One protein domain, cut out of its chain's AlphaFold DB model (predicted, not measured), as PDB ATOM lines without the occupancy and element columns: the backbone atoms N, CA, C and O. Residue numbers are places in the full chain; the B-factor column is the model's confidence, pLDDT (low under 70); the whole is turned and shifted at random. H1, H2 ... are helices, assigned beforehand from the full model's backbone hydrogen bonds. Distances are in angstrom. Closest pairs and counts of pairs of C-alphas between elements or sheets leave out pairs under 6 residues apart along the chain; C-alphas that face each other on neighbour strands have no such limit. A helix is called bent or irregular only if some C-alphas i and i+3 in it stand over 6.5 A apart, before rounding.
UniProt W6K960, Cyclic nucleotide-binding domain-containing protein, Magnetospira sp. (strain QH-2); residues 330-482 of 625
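This is residues 330 to 482 of the 625 residues of the protein "Cyclic nucleotide-binding domain-containing protein" of Magnetospira sp. (strain QH-2) (UniProt W6K960). Three helices, H3, H4 and H5, pack as a triangle in the middle of an elongated body, with the hairpin of H1 and H2 toward one end and the long hairpin of H7 and H8 at the other. H2 crosses H3 and H4 about perpendicular, H4 passes close to the mean of the C-alphas, and the short H6 packs on H8. The printed part has 153 residues with eight named helices, H1 to H8 in chain order, and no named strand, and its class is all helix. It is compact, with a radius of gyration of the C-alphas of 15.5 A, and spans 52 by 31 by 23 A along its three main axes.

H1, residues 336 to 347, begins with C-alpha 336 at (310.361, 211.000, 126.369) and is 16.9 A long from first to last C-alpha. In the short link after it, residues 348 to 349 pair with residues 352 to 353, antiparallel. H2, residues 356 to 370, is 21.0 A long. H3, residues 379 to 389, is 15.6 A long. H4, residues 393 to 404, begins with C-alpha 393 at (290.033, 198.849, 117.661) and is 16.6 A long. H5, residues 409 to 424, is 18.8 A long; it is irregular, with C-alphas 411 and 414 8.4 A apart, and has a kink of 43 degrees near residue 416. H6 is four residues, 430 to 433. H7, residues 441 to 456, is 22.9 A long. H8, residues 461 to 480, is the longest helix by residues, 28.4 A long, and ends with C-alpha 480 at (277.972, 188.448, 102.969).

H3, H4, H5, H7 and H8 form an up and down bundle, each running against the one before it in the chain. H4 is the hub and touches five helices. It forms a hairpin with H5 at a shallow tilt of 18 degrees, opposite ways, the closest C-alphas being those of Leu 400 and Ile 416, 6.0 A apart. H3 and H4 are also a hairpin, at 16 degrees. H3 touches H5 at a shallow tilt of 27 degrees, the same way, with the C-alphas of Gly 380 and Ala 412 closest at 4.3 A. H2 is about perpendicular to H4, at 87 degrees; the two touch through residues 356 to 361 and 399 to 403, with the C-alphas of Ser 357 and Ser 402 closest at 4.4 A. H1 and H2 form a hairpin at 12 degrees, closest at the C-alphas of Asp 337 and Val 370, 6.0 A. H7 and H8 form a hairpin at 16 degrees, closest at the C-alphas of Ala 451 and Ala 468, 4.2 A. H7 only just touches H4, with 3 pairs of C-alphas within 8 A, the closest those of Leu 401 and Ala 454 at 6.4 A. H6 touches H8, the C-alphas of Leu 430 and Leu 474 being closest at 5.1 A. Among the pairs that are apart are H1 and H8, and H2 and H7. Every O i to N i+4 pair is within hydrogen-bond range in H1, H3, H4 and H7; the counts are 10 of 11 in H2, 10 of 12 in H5 and 15 of 16 in H8, and H6 is too short for such a pair.

The two C-alphas farthest apart are those of Arg 331 and Ala 480, at 52.6 A. The printed part has no cut, and no link is long. The mean pLDDT of the printed part is 88.3; residues 436 to 437 and 478 to 482, of which 478 to 480 belong to H8, are under 70.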
ATOM      1  N   THR A 330     315.089 210.224 124.028       92.94
ATOM      2  CA  THR A 330     315.558 211.578 123.713       92.94
ATOM      3  C   THR A 330     316.564 212.049 124.764       92.94
ATOM      4  O   THR A 330     316.696 211.439 125.830       92.94
ATOM      5  N   ARG A 331     317.308 213.124 124.481       88.44
ATOM      6  CA  ARG A 331     318.162 213.775 125.501       88.44
ATOM      7  C   ARG A 331     317.338 214.601 126.489       88.44
ATOM      8  O   ARG A 331     317.682 214.663 127.662       88.44
ATOM      9  N   ASP A 332     316.260 215.188 125.986       87.31
ATOM     10  CA  ASP A 332     315.267 215.939 126.745       87.31
ATOM     11  C   ASP A 332     314.374 214.981 127.552       87.31
ATOM     12  O   ASP A 332     313.865 213.994 127.007       87.31
ATOM     13  N   GLU A 333     314.244 215.227 128.853       82.56
ATOM     14  CA  GLU A 333     313.488 214.379 129.781       82.56
ATOM     15  C   GLU A 333     311.978 214.583 129.630       82.56
ATOM     16  O   GLU A 333     311.225 213.609 129.662       82.56
ATOM     17  N   ASP A 334     311.549 215.805 129.317       85.75
ATOM     18  CA  ASP A 334     310.131 216.151 129.194       85.75
ATOM     19  C   ASP A 334     309.516 215.604 127.895       85.75
ATOM     20  O   ASP A 334     308.302 215.452 127.775       85.75
ATOM     21  N   ARG A 335     310.357 215.239 126.918       89.50
ATOM     22  CA  ARG A 335     309.931 214.755 125.592       89.50
ATOM     23  C   ARG A 335     309.979 213.237 125.415       89.50
ATOM     24  O   ARG A 335     309.708 212.751 124.314       89.50
ATOM     25  N   GLN A 336     310.300 212.469 126.462       90.69
ATOM     26  CA  GLN A 336     310.361 211.000 126.369       90.69
ATOM     27  C   GLN A 336     309.010 210.398 125.955       90.69
ATOM     28  O   GLN A 336     308.965 209.475 125.142       90.69
ATOM     29  N   ASP A 337     307.924 210.935 126.512       90.50
ATOM     30  CA  ASP A 337     306.553 210.466 126.309       90.50
ATOM     31  C   ASP A 337     306.083 210.716 124.867       90.50
ATOM     32  O   ASP A 337     305.694 209.791 124.152       90.50
ATOM     33  N   ASP A 338     306.263 211.945 124.376       91.56
ATOM     34  CA  ASP A 338     305.957 212.326 122.994       91.56
ATOM     35  C   ASP A 338     306.754 211.507 121.974       91.56
ATOM     36  O   ASP A 338     306.218 211.049 120.954       91.56
ATOM     37  N   ALA A 339     308.045 211.294 122.244       93.25
ATOM     38  CA  ALA A 339     308.906 210.478 121.402       93.25
ATOM     39  C   ALA A 339     308.432 209.020 121.363       93.25
ATOM     40  O   ALA A 339     308.359 208.420 120.286       93.25
ATOM     41  N   PHE A 340     308.053 208.463 122.516       94.94
ATOM     42  CA  PHE A 340     307.498 207.118 122.618       94.94
ATOM     43  C   PHE A 340     306.173 206.978 121.858       94.94
ATOM     44  O   PHE A 340     306.016 206.047 121.067       94.94
ATOM     45  N   ILE A 341     305.235 207.910 122.041       92.75
ATOM     46  CA  ILE A 341     303.935 207.905 121.356       92.75
ATOM     47  C   ILE A 341     304.117 208.021 119.838       92.75
ATOM     48  O   ILE A 341     303.446 207.328 119.070       92.75
ATOM     49  N   THR A 342     305.049 208.862 119.387       92.00
ATOM     50  CA  THR A 342     305.369 209.007 117.959       92.00
ATOM     51  C   THR A 342     305.912 207.702 117.376       92.00
ATOM     52  O   THR A 342     305.467 207.272 116.309       92.00
ATOM     53  N   LEU A 343     306.821 207.030 118.092       93.75
ATOM     54  CA  LEU A 343     307.328 205.711 117.708       93.75
ATOM     55  C   LEU A 343     306.211 204.668 117.651       93.75
ATOM     56  O   LEU A 343     306.092 203.965 116.649       93.75
ATOM     57  N   LEU A 344     305.362 204.605 118.681       94.38
ATOM     58  CA  LEU A 344     304.217 203.698 118.733       94.38
ATOM     59  C   LEU A 344     303.327 203.870 117.500       94.38
ATOM     60  O   LEU A 344     303.041 202.887 116.821       94.38
ATOM     61  N   ARG A 345     302.951 205.109 117.161       90.56
ATOM     62  CA  ARG A 345     302.111 205.412 115.990       90.56
ATOM     63  C   ARG A 345     302.717 204.910 114.680       90.56
ATOM     64  O   ARG A 345     301.982 204.402 113.836       90.56
ATOM     65  N   GLY A 346     304.039 204.988 114.522       86.44
ATOM     66  CA  GLY A 346     304.743 204.462 113.347       86.44
ATOM     67  C   GLY A 346     304.687 202.933 113.203       86.44
ATOM     68  O   GLY A 346     304.864 202.413 112.100       86.44
ATOM     69  N   LEU A 347     304.414 202.210 114.294       90.62
ATOM     70  CA  LEU A 347     304.376 200.743 114.339       90.62
ATOM     71  C   LEU A 347     302.980 200.150 114.233       90.62
ATOM     72  O   LEU A 347     302.865 198.945 113.992       90.62
ATOM     73  N   ILE A 348     301.939 200.962 114.402       88.50
ATOM     74  CA  ILE A 348     300.556 200.501 114.312       88.50
ATOM     75  C   ILE A 348     300.291 199.983 112.896       88.50
ATOM     76  O   ILE A 348     300.541 200.648 111.887       88.50
ATOM     77  N   VAL A 349     299.777 198.762 112.833       84.38
ATOM     78  CA  VAL A 349     299.275 198.100 111.627       84.38
ATOM     79  C   VAL A 349     297.868 197.579 111.923       84.38
ATOM     80  O   VAL A 349     297.547 197.393 113.093       84.38
ATOM     81  N   PRO A 350     297.028 197.297 110.910       83.38
ATOM     82  CA  PRO A 350     295.621 196.947 111.128       83.38
ATOM     83  C   PRO A 350     295.362 195.892 112.215       83.38
ATOM     84  O   PRO A 350     294.411 196.030 112.977       83.38
ATOM     85  N   LEU A 351     296.250 194.901 112.343       83.75
ATOM     86  CA  LEU A 351     296.115 193.760 113.255       83.75
ATOM     87  C   LEU A 351     297.099 193.789 114.435       83.75
ATOM     88  O   LEU A 351     297.487 192.742 114.949       83.75
ATOM     89  N   GLY A 352     297.542 194.975 114.860       89.38
ATOM     90  CA  GLY A 352     298.376 195.142 116.050       89.38
ATOM     91  C   GLY A 352     299.585 196.027 115.806       89.38
ATOM     92  O   GLY A 352     299.480 197.110 115.232       89.38
ATOM     93  N   LEU A 353     300.748 195.559 116.254       89.81
ATOM     94  CA  LEU A 353     302.020 196.231 116.023       89.81
ATOM     95  C   LEU A 353     302.875 195.442 115.034       89.81
ATOM     96  O   LEU A 353     302.947 194.210 115.065       89.81
ATOM     97  N   ARG A 354     303.564 196.171 114.160       86.06
ATOM     98  CA  ARG A 354     304.569 195.605 113.263       86.06
ATOM     99  C   ARG A 354     305.677 194.942 114.083       86.06
ATOM    100  O   ARG A 354     306.177 195.535 115.028       86.06
ATOM    101  N   GLY A 355     306.085 193.733 113.705       81.81
ATOM    102  CA  GLY A 355     307.090 192.957 114.448       81.81
ATOM    103  C   GLY A 355     306.513 192.018 115.517       81.81
ATOM    104  O   GLY A 355     307.283 191.337 116.190       81.81
ATOM    105  N   GLY A 356     305.183 191.937 115.651       86.69
ATOM    106  CA  GLY A 356     304.504 190.887 116.418       86.69
ATOM    107  C   GLY A 356     304.672 190.989 117.939       86.69
ATOM    108  O   GLY A 356     304.895 192.070 118.487       86.69
ATOM    109  N   SER A 357     304.558 189.846 118.625       89.81
ATOM    110  CA  SER A 357     304.573 189.744 120.095       89.81
ATOM    111  C   SER A 357     305.855 190.286 120.724       89.81
ATOM    112  O   SER A 357     305.788 191.066 121.671       89.81
ATOM    113  N   GLY A 358     307.016 189.977 120.143       90.19
ATOM    114  CA  GLY A 358     308.294 190.493 120.630       90.19
ATOM    115  C   GLY A 358     308.397 192.022 120.554       90.19
ATOM    116  O   GLY A 358     309.009 192.635 121.429       90.19
ATOM    117  N   MET A 359     307.799 192.655 119.535       92.50
ATOM    118  CA  MET A 359     307.729 194.118 119.465       92.50
ATOM    119  C   MET A 359     306.758 194.684 120.501       92.50
ATOM    120  O   MET A 359     307.080 195.669 121.160       92.50
ATOM    121  N   ALA A 360     305.589 194.058 120.666       94.50
ATOM    122  CA  ALA A 360     304.608 194.468 121.667       94.50
ATOM    123  C   ALA A 360     305.199 194.428 123.084       94.50
ATOM    124  O   ALA A 360     305.073 195.396 123.831       94.50
ATOM    125  N   GLU A 361     305.929 193.365 123.421       94.12
ATOM    126  CA  GLU A 361     306.652 193.261 124.686       94.12
ATOM    127  C   GLU A 361     307.716 194.353 124.837       94.12
ATOM    128  O   GLU A 361     307.728 195.041 125.855       94.12
ATOM    129  N   ALA A 362     308.565 194.573 123.826       94.88
ATOM    130  CA  ALA A 362     309.579 195.630 123.875       94.88
ATOM    131  C   ALA A 362     308.958 197.026 124.069       94.88
ATOM    132  O   ALA A 362     309.489 197.839 124.827       94.88
ATOM    133  N   MET A 363     307.807 197.290 123.443       95.81
ATOM    134  CA  MET A 363     307.055 198.532 123.622       95.81
ATOM    135  C   MET A 363     306.496 198.677 125.036       95.81
ATOM    136  O   MET A 363     306.598 199.758 125.606       95.81
ATOM    137  N   VAL A 364     305.960 197.609 125.638       95.94
ATOM    138  CA  VAL A 364     305.503 197.646 127.036       95.94
ATOM    139  C   VAL A 364     306.682 197.863 127.984       95.94
ATOM    140  O   VAL A 364     306.605 198.727 128.855       95.94
ATOM    141  N   GLN A 365     307.799 197.150 127.798       94.50
ATOM    142  CA  GLN A 365     309.005 197.334 128.616       94.50
ATOM    143  C   GLN A 365     309.525 198.769 128.544       94.50
ATOM    144  O   GLN A 365     309.837 199.369 129.572       94.50
ATOM    145  N   ARG A 366     309.553 199.350 127.341       94.94
ATOM    146  CA  ARG A 366     309.918 200.751 127.154       94.94
ATOM    147  C   ARG A 366     308.912 201.699 127.801       94.94
ATOM    148  O   ARG A 366     309.323 202.622 128.500       94.94
ATOM    149  N   GLY A 367     307.618 201.463 127.599       94.75
ATOM    150  CA  GLY A 367     306.539 202.262 128.176       94.75
ATOM    151  C   GLY A 367     306.630 202.327 129.699       94.75
ATOM    152  O   GLY A 367     306.490 203.399 130.271       94.75
ATOM    153  N   ARG A 368     306.993 201.226 130.368       94.25
ATOM    154  CA  ARG A 368     307.205 201.207 131.827       94.25
ATOM    155  C   ARG A 368     308.250 202.221 132.302       94.25
ATOM    156  O   ARG A 368     308.059 202.830 133.348       94.25
ATOM    157  N   LEU A 369     309.338 202.388 131.547       92.69
ATOM    158  CA  LEU A 369     310.391 203.359 131.863       92.69
ATOM    159  C   LEU A 369     309.923 204.791 131.590       92.69
ATOM    160  O   LEU A 369     310.169 205.685 132.392       92.69
ATOM    161  N   VAL A 370     309.232 205.001 130.469       92.69
ATOM    162  CA  VAL A 370     308.761 206.328 130.042       92.69
ATOM    163  C   VAL A 370     307.639 206.845 130.949       92.69
ATOM    164  O   VAL A 370     307.645 208.006 131.338       92.69
ATOM    165  N   PHE A 371     306.705 205.982 131.345       91.31
ATOM    166  CA  PHE A 371     305.518 206.341 132.132       91.31
ATOM    167  C   PHE A 371     305.732 206.247 133.646       91.31
ATOM    168  O   PHE A 371     304.769 206.286 134.423       91.31
ATOM    169  N   GLN A 372     306.983 206.084 134.084       88.12
ATOM    170  CA  GLN A 372     307.316 205.958 135.498       88.12
ATOM    171  C   GLN A 372     306.930 207.224 136.277       88.12
ATOM    172  O   GLN A 372     306.350 207.119 137.356       88.12
ATOM    173  N   SER A 373     307.178 208.404 135.705       82.19
ATOM    174  CA  SER A 373     306.831 209.706 136.292       82.19
ATOM    175  C   SER A 373     305.320 209.933 136.403       82.19
ATOM    176  O   SER A 373     304.864 210.552 137.358       82.19
ATOM    177  N   SER A 374     304.527 209.374 135.484       80.25
ATOM    178  CA  SER A 374     303.060 209.455 135.498       80.25
ATOM    179  C   SER A 374     302.381 208.386 136.370       80.25
ATOM    180  O   SER A 374     301.173 208.195 136.270       80.25
ATOM    181  N   GLY A 375     303.136 207.614 137.163       81.88
ATOM    182  CA  GLY A 375     302.589 206.539 138.005       81.88
ATOM    183  C   GLY A 375     302.090 205.304 137.237       81.88
ATOM    184  O   GLY A 375     301.531 204.389 137.835       81.88
ATOM    185  N   GLN A 376     302.324 205.237 135.921       83.00
ATOM    186  CA  GLN A 376     301.898 204.142 135.037       83.00
ATOM    187  C   GLN A 376     303.075 203.256 134.591       83.00
ATOM    188  O   GLN A 376     303.005 202.566 133.578       83.00
ATOM    189  N   GLY A 377     304.159 203.236 135.373       87.56
ATOM    190  CA  GLY A 377     305.352 202.419 135.113       87.56
ATOM    191  C   GLY A 377     305.192 200.913 135.392       87.56
ATOM    192  O   GLY A 377     306.138 200.136 135.223       87.56
ATOM    193  N   THR A 378     304.014 200.467 135.842       94.12
ATOM    194  CA  THR A 378     303.706 199.037 136.007       94.12
ATOM    195  C   THR A 378     303.443 198.379 134.643       94.12
ATOM    196  O   THR A 378     303.043 199.069 133.704       94.12
ATOM    197  N   PRO A 379     303.638 197.052 134.488       94.19
ATOM    198  CA  PRO A 379     303.302 196.355 133.243       94.19
ATOM    199  C   PRO A 379     301.859 196.608 132.786       94.19
ATOM    200  O   PRO A 379     301.646 196.971 131.632       94.19
ATOM    201  N   GLY A 380     300.887 196.512 133.700       95.56
ATOM    202  CA  GLY A 380     299.488 196.840 133.416       95.56
ATOM    203  C   GLY A 380     299.280 198.311 133.036       95.56
ATOM    204  O   GLY A 380     298.640 198.591 132.028       95.56
ATOM    205  N   GLY A 381     299.879 199.255 133.771       95.31
ATOM    206  CA  GLY A 381     299.780 200.688 133.465       95.31
ATOM    207  C   GLY A 381     300.306 201.037 132.068       95.31
ATOM    208  O   GLY A 381     299.650 201.761 131.320       95.31
ATOM    209  N   ALA A 382     301.438 200.450 131.675       95.88
ATOM    210  CA  ALA A 382     301.993 200.621 130.339       95.88
ATOM    211  C   ALA A 382     301.109 199.992 129.249       95.88
ATOM    212  O   ALA A 382     300.902 200.619 128.209       95.88
ATOM    213  N   VAL A 383     300.544 198.798 129.481       97.44
ATOM    214  CA  VAL A 383     299.583 198.165 128.556       97.44
ATOM    215  C   VAL A 383     298.351 199.044 128.358       97.44
ATOM    216  O   VAL A 383     297.967 199.283 127.212       97.44
ATOM    217  N   GLN A 384     297.769 199.564 129.441       96.25
ATOM    218  CA  GLN A 384     296.609 200.457 129.388       96.25
ATOM    219  C   GLN A 384     296.924 201.697 128.545       96.25
ATOM    220  O   GLN A 384     296.240 201.965 127.560       96.25
ATOM    221  N   ARG A 385     298.017 202.402 128.863       94.94
ATOM    222  CA  ARG A 385     298.387 203.645 128.175       94.94
ATOM    223  C   ARG A 385     298.698 203.447 126.691       94.94
ATOM    224  O   ARG A 385     298.291 204.259 125.858       94.94
ATOM    225  N   ILE A 386     299.390 202.363 126.337       96.56
ATOM    226  CA  ILE A 386     299.638 202.010 124.932       96.56
ATOM    227  C   ILE A 386     298.310 201.721 124.222       96.56
ATOM    228  O   ILE A 386     298.073 202.248 123.136       96.56
ATOM    229  N   THR A 387     297.424 200.943 124.846       96.94
ATOM    230  CA  THR A 387     296.110 200.593 124.283       96.94
ATOM    231  C   THR A 387     295.232 201.823 124.068       96.94
ATOM    232  O   THR A 387     294.581 201.932 123.030       96.94
ATOM    233  N   ASP A 388     295.246 202.778 124.998       94.06
ATOM    234  CA  ASP A 388     294.506 204.040 124.878       94.06
ATOM    235  C   ASP A 388     295.056 204.936 123.757       94.06
ATOM    236  O   ASP A 388     294.302 205.675 123.127       94.06
ATOM    237  N   THR A 389     296.352 204.822 123.452       93.94
ATOM    238  CA  THR A 389     297.012 205.584 122.378       93.94
ATOM    239  C   THR A 389     296.722 205.022 120.982       93.94
ATOM    240  O   THR A 389     296.744 205.764 119.996       93.94
ATOM    241  N   ILE A 390     296.471 203.714 120.859       94.12
ATOM    242  CA  ILE A 390     296.155 203.073 119.576       94.12
ATOM    243  C   ILE A 390     294.741 203.507 119.142       94.12
ATOM    244  O   ILE A 390     293.792 203.282 119.883       94.12
ATOM    245  N   PRO A 391     294.534 204.096 117.950       88.81
ATOM    246  CA  PRO A 391     293.209 204.587 117.566       88.81
ATOM    247  C   PRO A 391     292.303 203.495 116.977       88.81
ATOM    248  O   PRO A 391     291.084 203.601 117.057       88.81
ATOM    249  N   ILE A 392     292.881 202.441 116.392       89.62
ATOM    250  CA  ILE A 392     292.147 201.412 115.641       89.62
ATOM    251  C   ILE A 392     291.766 200.251 116.579       89.62
ATOM    252  O   ILE A 392     292.677 199.605 117.110       89.62
ATOM    253  N   PRO A 393     290.468 199.926 116.762       91.81
ATOM    254  CA  PRO A 393     290.033 198.849 117.661       91.81
ATOM    255  C   PRO A 393     290.644 197.486 117.333       91.81
ATOM    256  O   PRO A 393     291.179 196.819 118.217       91.81
ATOM    257  N   LEU A 394     290.672 197.100 116.057       90.69
ATOM    258  CA  LEU A 394     291.258 195.822 115.648       90.69
ATOM    259  C   LEU A 394     292.768 195.750 115.942       90.69
ATOM    260  O   LEU A 394     293.294 194.700 116.314       90.69
ATOM    261  N   SER A 395     293.463 196.889 115.875       92.06
ATOM    262  CA  SER A 395     294.875 196.978 116.250       92.06
ATOM    263  C   SER A 395     295.076 196.903 117.764       92.06
ATOM    264  O   SER A 395     296.072 196.334 118.206       92.06
ATOM    265  N   LYS A 396     294.134 197.403 118.577       96.62
ATOM    266  CA  LYS A 396     294.155 197.203 120.038       96.62
ATOM    267  C   LYS A 396     294.055 195.722 120.383       96.62
ATOM    268  O   LYS A 396     294.891 195.226 121.129       96.62
ATOM    269  N   VAL A 397     293.101 195.002 119.787       96.06
ATOM    270  CA  VAL A 397     292.958 193.544 119.972       96.06
ATOM    271  C   VAL A 397     294.236 192.819 119.558       96.06
ATOM    272  O   VAL A 397     294.779 192.017 120.315       96.06
ATOM    273  N   GLY A 398     294.769 193.164 118.383       93.12
ATOM    274  CA  GLY A 398     296.046 192.660 117.894       93.12
ATOM    275  C   GLY A 398     297.202 192.858 118.874       93.12
ATOM    276  O   GLY A 398     297.954 191.922 119.139       93.12
ATOM    277  N   PHE A 399     297.329 194.057 119.442       97.25
ATOM    278  CA  PHE A 399     298.342 194.377 120.445       97.25
ATOM    279  C   PHE A 399     298.141 193.591 121.750       97.25
ATOM    280  O   PHE A 399     299.082 192.953 122.216       97.25
ATOM    281  N   LEU A 400     296.927 193.579 122.303       97.56
ATOM    282  CA  LEU A 400     296.607 192.919 123.573       97.56
ATOM    283  C   LEU A 400     296.878 191.414 123.518       97.56
ATOM    284  O   LEU A 400     297.579 190.886 124.378       97.56
ATOM    285  N   LEU A 401     296.423 190.740 122.459       95.38
ATOM    286  CA  LEU A 401     296.695 189.315 122.248       95.38
ATOM    287  C   LEU A 401     298.192 189.043 122.032       95.38
ATOM    288  O   LEU A 401     298.708 188.006 122.446       95.38
ATOM    289  N   SER A 402     298.915 189.978 121.406       94.19
ATOM    290  CA  SER A 402     300.369 189.887 121.262       94.19
ATOM    291  C   SER A 402     301.098 189.992 122.601       94.19
ATOM    292  O   SER A 402     302.025 189.219 122.808       94.19
ATOM    293  N   VAL A 403     300.679 190.882 123.509       95.69
ATOM    294  CA  VAL A 403     301.241 190.980 124.872       95.69
ATOM    295  C   VAL A 403     300.872 189.758 125.711       95.69
ATOM    296  O   VAL A 403     301.713 189.227 126.427       95.69
ATOM    297  N   ALA A 404     299.643 189.262 125.586       94.75
ATOM    298  CA  ALA A 404     299.196 188.065 126.290       94.75
ATOM    299  C   ALA A 404     299.927 186.786 125.839       94.75
ATOM    300  O   ALA A 404     299.927 185.787 126.547       94.75
ATOM    301  N   SER A 405     300.599 186.817 124.686       90.62
ATOM    302  CA  SER A 405     301.438 185.715 124.201       90.62
ATOM    303  C   SER A 405     302.890 185.778 124.711       90.62
ATOM    304  O   SER A 405     303.727 185.016 124.229       90.62
ATOM    305  N   THR A 406     303.234 186.703 125.616       92.00
ATOM    306  CA  THR A 406     304.603 186.865 126.145       92.00
ATOM    307  C   THR A 406     304.669 186.683 127.659       92.00
ATOM    308  O   THR A 406     303.651 186.621 128.345       92.00
ATOM    309  N   GLY A 407     305.889 186.667 128.209       88.69
ATOM    310  CA  GLY A 407     306.122 186.574 129.655       88.69
ATOM    311  C   GLY A 407     305.608 187.774 130.467       88.69
ATOM    312  O   GLY A 407     305.692 187.772 131.693       88.69
ATOM    313  N   LEU A 408     305.076 188.817 129.816       90.50
ATOM    314  CA  LEU A 408     304.411 189.934 130.490       90.50
ATOM    315  C   LEU A 408     302.958 189.647 130.870       90.50
ATOM    316  O   LEU A 408     302.416 190.391 131.691       90.50
ATOM    317  N   ARG A 409     302.353 188.593 130.311       92.50
ATOM    318  CA  ARG A 409     300.956 188.211 130.545       92.50
ATOM    319  C   ARG A 409     300.610 188.186 132.029       92.50
ATOM    320  O   ARG A 409     299.771 188.969 132.453       92.50
ATOM    321  N   GLU A 410     301.310 187.379 132.823       91.94
ATOM    322  CA  GLU A 410     301.020 187.181 134.256       91.94
ATOM    323  C   GLU A 410     300.989 188.497 135.049       91.94
ATOM    324  O   GLU A 410     300.215 188.664 135.986       91.94
ATOM    325  N   LYS A 411     301.814 189.472 134.656       93.50
ATOM    326  CA  LYS A 411     301.956 190.752 135.365       93.50
ATOM    327  C   LYS A 411     300.947 191.813 134.926       93.50
ATOM    328  O   LYS A 411     300.858 192.859 135.568       93.50
ATOM    329  N   ALA A 412     300.262 191.599 133.806       94.00
ATOM    330  CA  ALA A 412     299.348 192.565 133.202       94.00
ATOM    331  C   ALA A 412     297.960 191.980 132.885       94.00
ATOM    332  O   ALA A 412     297.102 192.726 132.420       94.00
ATOM    333  N   GLN A 413     297.727 190.695 133.163       95.25
ATOM    334  CA  GLN A 413     296.515 189.948 132.824       95.25
ATOM    335  C   GLN A 413     295.201 190.686 133.120       95.25
ATOM    336  O   GLN A 413     294.459 190.904 132.164       95.25
ATOM    337  N   PRO A 414     294.924 191.176 134.349       96.00
ATOM    338  CA  PRO A 414     293.639 191.821 134.629       96.00
ATOM    339  C   PRO A 414     293.406 193.066 133.761       96.00
ATOM    340  O   PRO A 414     292.291 193.344 133.331       96.00
ATOM    341  N   VAL A 415     294.475 193.805 133.449       97.06
ATOM    342  CA  VAL A 415     294.398 194.992 132.589       97.06
ATOM    343  C   VAL A 415     294.237 194.601 131.121       97.06
ATOM    344  O   VAL A 415     293.498 195.263 130.393       97.06
ATOM    345  N   ILE A 416     294.900 193.527 130.678       97.25
ATOM    346  CA  ILE A 416     294.746 192.983 129.323       97.25
ATOM    347  C   ILE A 416     293.290 192.571 129.095       97.25
ATOM    348  O   ILE A 416     292.693 193.006 128.110       97.25
ATOM    349  N   GLU A 417     292.712 191.791 130.008       97.31
ATOM    350  CA  GLU A 417     291.330 191.304 129.930       97.31
ATOM    351  C   GLU A 417     290.332 192.467 129.950       97.31
ATOM    352  O   GLU A 417     289.467 192.563 129.076       97.31
ATOM    353  N   GLN A 418     290.512 193.428 130.863       97.00
ATOM    354  CA  GLN A 418     289.687 194.636 130.926       97.00
ATOM    355  C   GLN A 418     289.739 195.445 129.619       97.00
ATOM    356  O   GLN A 418     288.699 195.851 129.086       97.00
ATOM    357  N   CYS A 419     290.939 195.685 129.081       96.81
ATOM    358  CA  CYS A 419     291.133 196.395 127.817       96.81
ATOM    359  C   CYS A 419     290.514 195.648 126.635       96.81
ATOM    360  O   CYS A 419     289.909 196.272 125.755       96.81
ATOM    361  N   LEU A 420     290.668 194.324 126.605       96.88
ATOM    362  CA  LEU A 420     290.168 193.469 125.537       96.88
ATOM    363  C   LEU A 420     288.639 193.472 125.536       96.88
ATOM    364  O   LEU A 420     288.041 193.816 124.518       96.88
ATOM    365  N   ALA A 421     288.010 193.229 126.689       95.75
ATOM    366  CA  ALA A 421     286.560 193.278 126.849       95.75
ATOM    367  C   ALA A 421     285.984 194.651 126.464       95.75
ATOM    368  O   ALA A 421     285.005 194.736 125.720       95.75
ATOM    369  N   LYS A 422     286.617 195.747 126.910       95.44
ATOM    370  CA  LYS A 422     286.213 197.117 126.545       95.44
ATOM    371  C   LYS A 422     286.299 197.359 125.037       95.44
ATOM    372  O   LYS A 422     285.421 198.009 124.477       95.44
ATOM    373  N   THR A 423     287.345 196.855 124.386       94.19
ATOM    374  CA  THR A 423     287.544 197.030 122.941       94.19
ATOM    375  C   THR A 423     286.525 196.222 122.138       94.19
ATOM    376  O   THR A 423     285.947 196.755 121.194       94.19
ATOM    377  N   LEU A 424     286.256 194.974 122.536       92.62
ATOM    378  CA  LEU A 424     285.305 194.077 121.868       92.62
ATOM    379  C   LEU A 424     283.882 194.643 121.843       92.62
ATOM    380  O   LEU A 424     283.244 194.610 120.795       92.62
ATOM    381  N   LYS A 425     283.419 195.254 122.944       89.19
ATOM    382  CA  LYS A 425     282.089 195.892 123.025       89.19
ATOM    383  C   LYS A 425     281.846 196.959 121.949       89.19
ATOM    384  O   LYS A 425     280.701 197.225 121.610       89.19
ATOM    385  N   GLY A 426     282.904 197.582 121.424       79.50
ATOM    386  CA  GLY A 426     282.817 198.613 120.386       79.50
ATOM    387  C   GLY A 426     282.936 198.099 118.946       79.50
ATOM    388  O   GLY A 426     282.933 198.913 118.026       79.50
ATOM    389  N   MET A 427     283.086 196.788 118.724       82.25
ATOM    390  CA  MET A 427     283.348 196.201 117.401       82.25
ATOM    391  C   MET A 427     282.129 195.450 116.851       82.25
ATOM    392  O   MET A 427     282.140 194.227 116.749       82.25
ATOM    393  N   GLY A 428     281.082 196.189 116.473       77.25
ATOM    394  CA  GLY A 428     279.866 195.604 115.886       77.25
ATOM    395  C   GLY A 428     279.958 195.273 114.390       77.25
ATOM    396  O   GLY A 428     279.128 194.532 113.883       77.25
ATOM    397  N   SER A 429     280.943 195.821 113.672       82.06
ATOM    398  CA  SER A 429     281.146 195.587 112.234       82.06
ATOM    399  C   SER A 429     282.599 195.827 111.823       82.06
ATOM    400  O   SER A 429     283.358 196.496 112.540       82.06
ATOM    401  N   LEU A 430     283.011 195.331 110.646       77.12
ATOM    402  CA  LEU A 430     284.379 195.546 110.154       77.12
ATOM    403  C   LEU A 430     284.695 197.040 109.979       77.12
ATOM    404  O   LEU A 430     285.822 197.454 110.226       77.12
ATOM    405  N   ALA A 431     283.704 197.857 109.609       78.88
ATOM    406  CA  ALA A 431     283.879 199.299 109.457       78.88
ATOM    407  C   ALA A 431     284.186 199.997 110.794       78.88
ATOM    408  O   ALA A 431     284.983 200.931 110.822       78.88
ATOM    409  N   MET A 432     283.601 199.522 111.899       78.31
ATOM    410  CA  MET A 432     283.914 200.023 113.243       78.31
ATOM    411  C   MET A 432     285.267 199.502 113.740       78.31
ATOM    412  O   MET A 432     286.036 200.244 114.347       78.31
ATOM    413  N   ALA A 433     285.580 198.233 113.464       83.06
ATOM    414  CA  ALA A 433     286.819 197.601 113.911       83.06
ATOM    415  C   ALA A 433     288.061 198.118 113.158       83.06
ATOM    416  O   ALA A 433     289.129 198.287 113.755       83.06
ATOM    417  N   LEU A 434     287.921 198.376 111.855       82.69
ATOM    418  CA  LEU A 434     288.973 198.851 110.961       82.69
ATOM    419  C   LEU A 434     288.393 199.821 109.905       82.69
ATOM    420  O   LEU A 434     288.078 199.412 108.782       82.69
ATOM    421  N   PRO A 435     288.273 201.118 110.242       75.69
ATOM    422  CA  PRO A 435     287.676 202.116 109.357       75.69
ATOM    423  C   PRO A 435     288.358 202.200 107.986       75.69
ATOM    424  O   PRO A 435     289.584 202.256 107.884       75.69
ATOM    425  N   GLY A 436     287.554 202.225 106.920       69.50
ATOM    426  CA  GLY A 436     288.026 202.368 105.536       69.50
ATOM    427  C   GLY A 436     288.635 201.108 104.908       69.50
ATOM    428  O   GLY A 436     289.050 201.152 103.748       69.50
ATOM    429  N   ALA A 437     288.686 199.979 105.621       67.62
ATOM    430  CA  ALA A 437     289.182 198.734 105.050       67.62
ATOM    431  C   ALA A 437     288.145 198.044 104.157       67.62
ATOM    432  O   ALA A 437     286.984 197.863 104.522       67.62
ATOM    433  N   LYS A 438     288.601 197.590 102.987       74.44
ATOM    434  CA  LYS A 438     287.872 196.625 102.161       74.44
ATOM    435  C   LYS A 438     288.317 195.225 102.561       74.44
ATOM    436  O   LYS A 438     289.523 194.972 102.613       74.44
ATOM    437  N   LEU A 439     287.368 194.325 102.811       75.12
ATOM    438  CA  LEU A 439     287.703 192.919 103.004       75.12
ATOM    439  C   LEU A 439     288.283 192.388 101.688       75.12
ATOM    440  O   LEU A 439     287.677 192.521 100.629       75.12
ATOM    441  N   ASN A 440     289.506 191.877 101.759       75.62
ATOM    442  CA  ASN A 440     290.208 191.215 100.668       75.62
ATOM    443  C   ASN A 440     290.780 189.890 101.203       75.62
ATOM    444  O   ASN A 440     290.862 189.726 102.425       75.62
ATOM    445  N   PRO A 441     291.180 188.935 100.340       75.94
ATOM    446  CA  PRO A 441     291.641 187.628 100.808       75.94
ATOM    447  C   PRO A 441     292.789 187.696 101.838       75.94
ATOM    448  O   PRO A 441     292.707 186.988 102.841       75.94
ATOM    449  N   PRO A 442     293.805 188.578 101.688       70.62
ATOM    450  CA  PRO A 442     294.850 188.733 102.703       70.62
ATOM    451  C   PRO A 442     294.341 189.229 104.062       70.62
ATOM    452  O   PRO A 442     294.757 188.715 105.095       70.62
ATOM    453  N   LEU A 443     293.451 190.226 104.078       77.50
ATOM    454  CA  LEU A 443     292.892 190.771 105.316       77.50
ATOM    455  C   LEU A 443     291.977 189.755 105.998       77.50
ATOM    456  O   LEU A 443     292.045 189.616 107.213       77.50
ATOM    457  N   LYS A 444     291.169 189.024 105.222       83.56
ATOM    458  CA  LYS A 444     290.335 187.926 105.722       83.56
ATOM    459  C   LYS A 444     291.184 186.883 106.451       83.56
ATOM    460  O   LYS A 444     290.963 186.659 107.635       83.56
ATOM    461  N   ALA A 445     292.190 186.329 105.770       75.75
ATOM    462  CA  ALA A 445     293.063 185.305 106.342       75.75
ATOM    463  C   ALA A 445     293.767 185.797 107.616       75.75
ATOM    464  O   ALA A 445     293.911 185.058 108.584       75.75
ATOM    465  N   ALA A 446     294.166 187.068 107.644       74.06
ATOM    466  CA  ALA A 446     294.861 187.631 108.788       74.06
ATOM    467  C   ALA A 446     293.925 187.930 109.984       74.06
ATOM    468  O   ALA A 446     294.357 187.844 111.133       74.06
ATOM    469  N   ILE A 447     292.642 188.243 109.750       88.06
ATOM    470  CA  ILE A 447     291.629 188.330 110.822       88.06
ATOM    471  C   ILE A 447     291.303 186.933 111.369       88.06
ATOM    472  O   ILE A 447     291.177 186.776 112.580       88.06
ATOM    473  N   GLU A 448     291.211 185.922 110.502       88.44
ATOM    474  CA  GLU A 448     291.013 184.523 110.907       88.44
ATOM    475  C   GLU A 448     292.190 184.016 111.757       88.44
ATOM    476  O   GLU A 448     291.973 183.483 112.841       88.44
ATOM    477  N   GLU A 449     293.433 184.296 111.352       86.19
ATOM    478  CA  GLU A 449     294.629 183.994 112.153       86.19
ATOM    479  C   GLU A 449     294.597 184.704 113.517       86.19
ATOM    480  O   GLU A 449     294.961 184.128 114.545       86.19
ATOM    481  N   LEU A 450     294.131 185.958 113.555       89.06
ATOM    482  CA  LEU A 450     293.975 186.701 114.803       89.06
ATOM    483  C   LEU A 450     292.907 186.076 115.717       89.06
ATOM    484  O   LEU A 450     293.110 186.039 116.931       89.06
ATOM    485  N   ALA A 451     291.809 185.574 115.148       91.12
ATOM    486  CA  ALA A 451     290.758 184.868 115.878       91.12
ATOM    487  C   ALA A 451     291.259 183.534 116.445       91.12
ATOM    488  O   ALA A 451     291.009 183.220 117.608       91.12
ATOM    489  N   ASP A 452     292.023 182.780 115.658       89.31
ATOM    490  CA  ASP A 452     292.632 181.529 116.107       89.31
ATOM    491  C   ASP A 452     293.678 181.765 117.190       89.31
ATOM    492  O   ASP A 452     293.779 180.988 118.138       89.31
ATOM    493  N   ARG A 453     294.430 182.866 117.094       88.31
ATOM    494  CA  ARG A 453     295.317 183.287 118.174       88.31
ATOM    495  C   ARG A 453     294.519 183.605 119.431       88.31
ATOM    496  O   ARG A 453     294.907 183.122 120.485       88.31
ATOM    497  N   ALA A 454     293.426 184.366 119.325       92.12
ATOM    498  CA  ALA A 454     292.569 184.709 120.462       92.12
ATOM    499  C   ALA A 454     292.074 183.461 121.209       92.12
ATOM    500  O   ALA A 454     292.153 183.423 122.428       92.12
ATOM    501  N   ALA A 455     291.677 182.417 120.478       90.06
ATOM    502  CA  ALA A 455     291.225 181.153 121.057       90.06
ATOM    503  C   ALA A 455     292.330 180.335 121.763       90.06
ATOM    504  O   ALA A 455     292.020 179.406 122.498       90.06
ATOM    505  N   ARG A 456     293.614 180.627 121.518       88.69
ATOM    506  CA  ARG A 456     294.759 179.882 122.083       88.69
ATOM    507  C   ARG A 456     295.480 180.623 123.202       88.69
ATOM    508  O   ARG A 456     296.390 180.056 123.805       88.69
ATOM    509  N   VAL A 457     295.167 181.899 123.418       89.19
ATOM    510  CA  VAL A 457     295.805 182.663 124.487       89.19
ATOM    511  C   VAL A 457     295.242 182.199 125.828       89.19
ATOM    512  O   VAL A 457     294.038 182.077 126.001       89.19
ATOM    513  N   ASP A 458     296.143 181.987 126.777       90.69
ATOM    514  CA  ASP A 458     295.856 181.646 128.169       90.69
ATOM    515  C   ASP A 458     295.382 182.891 128.953       90.69
ATOM    516  O   ASP A 458     296.133 183.494 129.717       90.69
ATOM    517  N   LEU A 459     294.164 183.345 128.655       92.38
ATOM    518  CA  LEU A 459     293.386 184.338 129.412       92.38
ATOM    519  C   LEU A 459     292.051 183.693 129.822       92.38
ATOM    520  O   LEU A 459     291.826 182.519 129.536       92.38
ATOM    521  N   ASP A 460     291.163 184.463 130.453       94.19
ATOM    522  CA  ASP A 460     289.771 184.059 130.680       94.19
ATOM    523  C   ASP A 460     289.118 183.418 129.432       94.19
ATOM    524  O   ASP A 460     289.110 183.999 128.340       94.19
ATOM    525  N   GLU A 461     288.599 182.198 129.597       92.62
ATOM    526  CA  GLU A 461     288.140 181.338 128.497       92.62
ATOM    527  C   GLU A 461     286.922 181.932 127.777       92.62
ATOM    528  O   GLU A 461     286.897 181.992 126.541       92.62
ATOM    529  N   ASP A 462     285.962 182.463 128.538       93.62
ATOM    530  CA  ASP A 462     284.763 183.112 128.003       93.62
ATOM    531  C   ASP A 462     285.137 184.347 127.174       93.62
ATOM    532  O   ASP A 462     284.627 184.556 126.065       93.62
ATOM    533  N   LEU A 463     286.081 185.155 127.666       93.69
ATOM    534  CA  LEU A 463     286.590 186.314 126.943       93.69
ATOM    535  C   LEU A 463     287.353 185.921 125.670       93.69
ATOM    536  O   LEU A 463     287.187 186.576 124.635       93.69
ATOM    537  N   CYS A 464     288.175 184.872 125.714       92.81
ATOM    538  CA  CYS A 464     288.883 184.350 124.543       92.81
ATOM    539  C   CYS A 464     287.907 183.859 123.467       92.81
ATOM    540  O   CYS A 464     288.066 184.192 122.285       92.81
ATOM    541  N   GLN A 465     286.859 183.136 123.866       92.94
ATOM    542  CA  GLN A 465     285.825 182.662 122.954       92.94
ATOM    543  C   GLN A 465     285.012 183.824 122.369       92.94
ATOM    544  O   GLN A 465     284.775 183.865 121.157       92.94
ATOM    545  N   LEU A 466     284.647 184.812 123.195       92.00
ATOM    546  CA  LEU A 466     283.997 186.043 122.744       92.00
ATOM    547  C   LEU A 466     284.865 186.787 121.724       92.00
ATOM    548  O   LEU A 466     284.362 187.217 120.683       92.00
ATOM    549  N   ALA A 467     286.169 186.919 121.984       92.06
ATOM    550  CA  ALA A 467     287.109 187.574 121.083       92.06
ATOM    551  C   ALA A 467     287.203 186.851 119.733       92.06
ATOM    552  O   ALA A 467     287.069 187.485 118.682       92.06
ATOM    553  N   ALA A 468     287.385 185.528 119.754       92.19
ATOM    554  CA  ALA A 468     287.478 184.713 118.549       92.19
ATOM    555  C   ALA A 468     286.186 184.774 117.716       92.19
ATOM    556  O   ALA A 468     286.242 184.984 116.504       92.19
ATOM    557  N   ASN A 469     285.021 184.660 118.362       91.88
ATOM    558  CA  ASN A 469     283.720 184.744 117.697       91.88
ATOM    559  C   ASN A 469     283.470 186.132 117.106       91.88
ATOM    560  O   ASN A 469     283.083 186.237 115.946       91.88
ATOM    561  N   THR A 470     283.763 187.194 117.862       91.00
ATOM    562  CA  THR A 470     283.635 188.576 117.377       91.00
ATOM    563  C   THR A 470     284.456 188.765 116.104       91.00
ATOM    564  O   THR A 470     283.922 189.205 115.092       91.00
ATOM    565  N   LEU A 471     285.731 188.360 116.107       90.62
ATOM    566  CA  LEU A 471     286.623 188.500 114.952       90.62
ATOM    567  C   LEU A 471     286.146 187.710 113.723       90.62
ATOM    568  O   LEU A 471     286.174 188.242 112.613       90.62
ATOM    569  N   ARG A 472     285.672 186.470 113.907       90.62
ATOM    570  CA  ARG A 472     285.109 185.661 112.810       90.62
ATOM    571  C   ARG A 472     283.829 186.284 112.252       90.62
ATOM    572  O   ARG A 472     283.673 186.361 111.034       90.62
ATOM    573  N   ASN A 473     282.966 186.814 113.116       88.56
ATOM    574  CA  ASN A 473     281.730 187.478 112.705       88.56
ATOM    575  C   ASN A 473     281.999 188.721 111.845       88.56
ATOM    576  O   ASN A 473     281.292 188.925 110.861       88.56
ATOM    577  N   LEU A 474     283.064 189.490 112.122       84.81
ATOM    578  CA  LEU A 474     283.464 190.628 111.274       84.81
ATOM    579  C   LEU A 474     283.736 190.207 109.819       84.81
ATOM    580  O   LEU A 474     283.433 190.954 108.887       84.81
ATOM    581  N   VAL A 475     284.325 189.022 109.621       80.19
ATOM    582  CA  VAL A 475     284.607 188.464 108.291       80.19
ATOM    583  C   VAL A 475     283.324 187.975 107.632       80.19
ATOM    584  O   VAL A 475     283.096 188.293 106.468       80.19
ATOM    585  N   VAL A 476     282.494 187.222 108.359       78.69
ATOM    586  CA  VAL A 476     281.245 186.646 107.833       78.69
ATOM    587  C   VAL A 476     280.282 187.745 107.390       78.69
ATOM    588  O   VAL A 476     279.836 187.724 106.244       78.69
ATOM    589  N   GLN A 477     280.041 188.742 108.245       75.75
ATOM    590  CA  GLN A 477     279.184 189.888 107.930       75.75
ATOM    591  C   GLN A 477     279.678 190.614 106.673       75.75
ATOM    592  O   GLN A 477     278.921 190.822 105.728       75.75
ATOM    593  N   LYS A 478     280.981 190.921 106.598       68.44
ATOM    594  CA  LYS A 478     281.520 191.674 105.461       68.44
ATOM    595  C   LYS A 478     281.623 190.860 104.169       68.44
ATOM    596  O   LYS A 478     281.535 191.433 103.088       68.44
ATOM    597  N   ALA A 479     281.823 189.547 104.259       59.91
ATOM    598  CA  ALA A 479     281.816 188.660 103.100       59.91
ATOM    599  C   ALA A 479     280.400 188.482 102.531       59.91
ATOM    600  O   ALA A 479     280.254 188.416 101.314       59.91
ATOM    601  N   ALA A 480     279.373 188.451 103.389       58.91
ATOM    602  CA  ALA A 480     277.972 188.448 102.969       58.91
ATOM    603  C   ALA A 480     277.594 189.753 102.243       58.91
ATOM    604  O   ALA A 480     276.961 189.700 101.196       58.91
ATOM    605  N   GLU A 481     278.087 190.903 102.717       60.41
ATOM    606  CA  GLU A 481     277.924 192.211 102.052       60.41
ATOM    607  C   GLU A 481     278.656 192.335 100.694       60.41
ATOM    608  O   GLU A 481     278.414 193.290  99.959       60.41
ATOM    609  N   GLN A 482     279.602 191.440 100.369       45.56
ATOM    610  CA  GLN A 482     280.471 191.538  99.180       45.56
ATOM    611  C   GLN A 482     280.177 190.511  98.072       45.56
ATOM    612  O   GLN A 482     280.822 190.578  97.024       45.56
TER     613      GLN A 482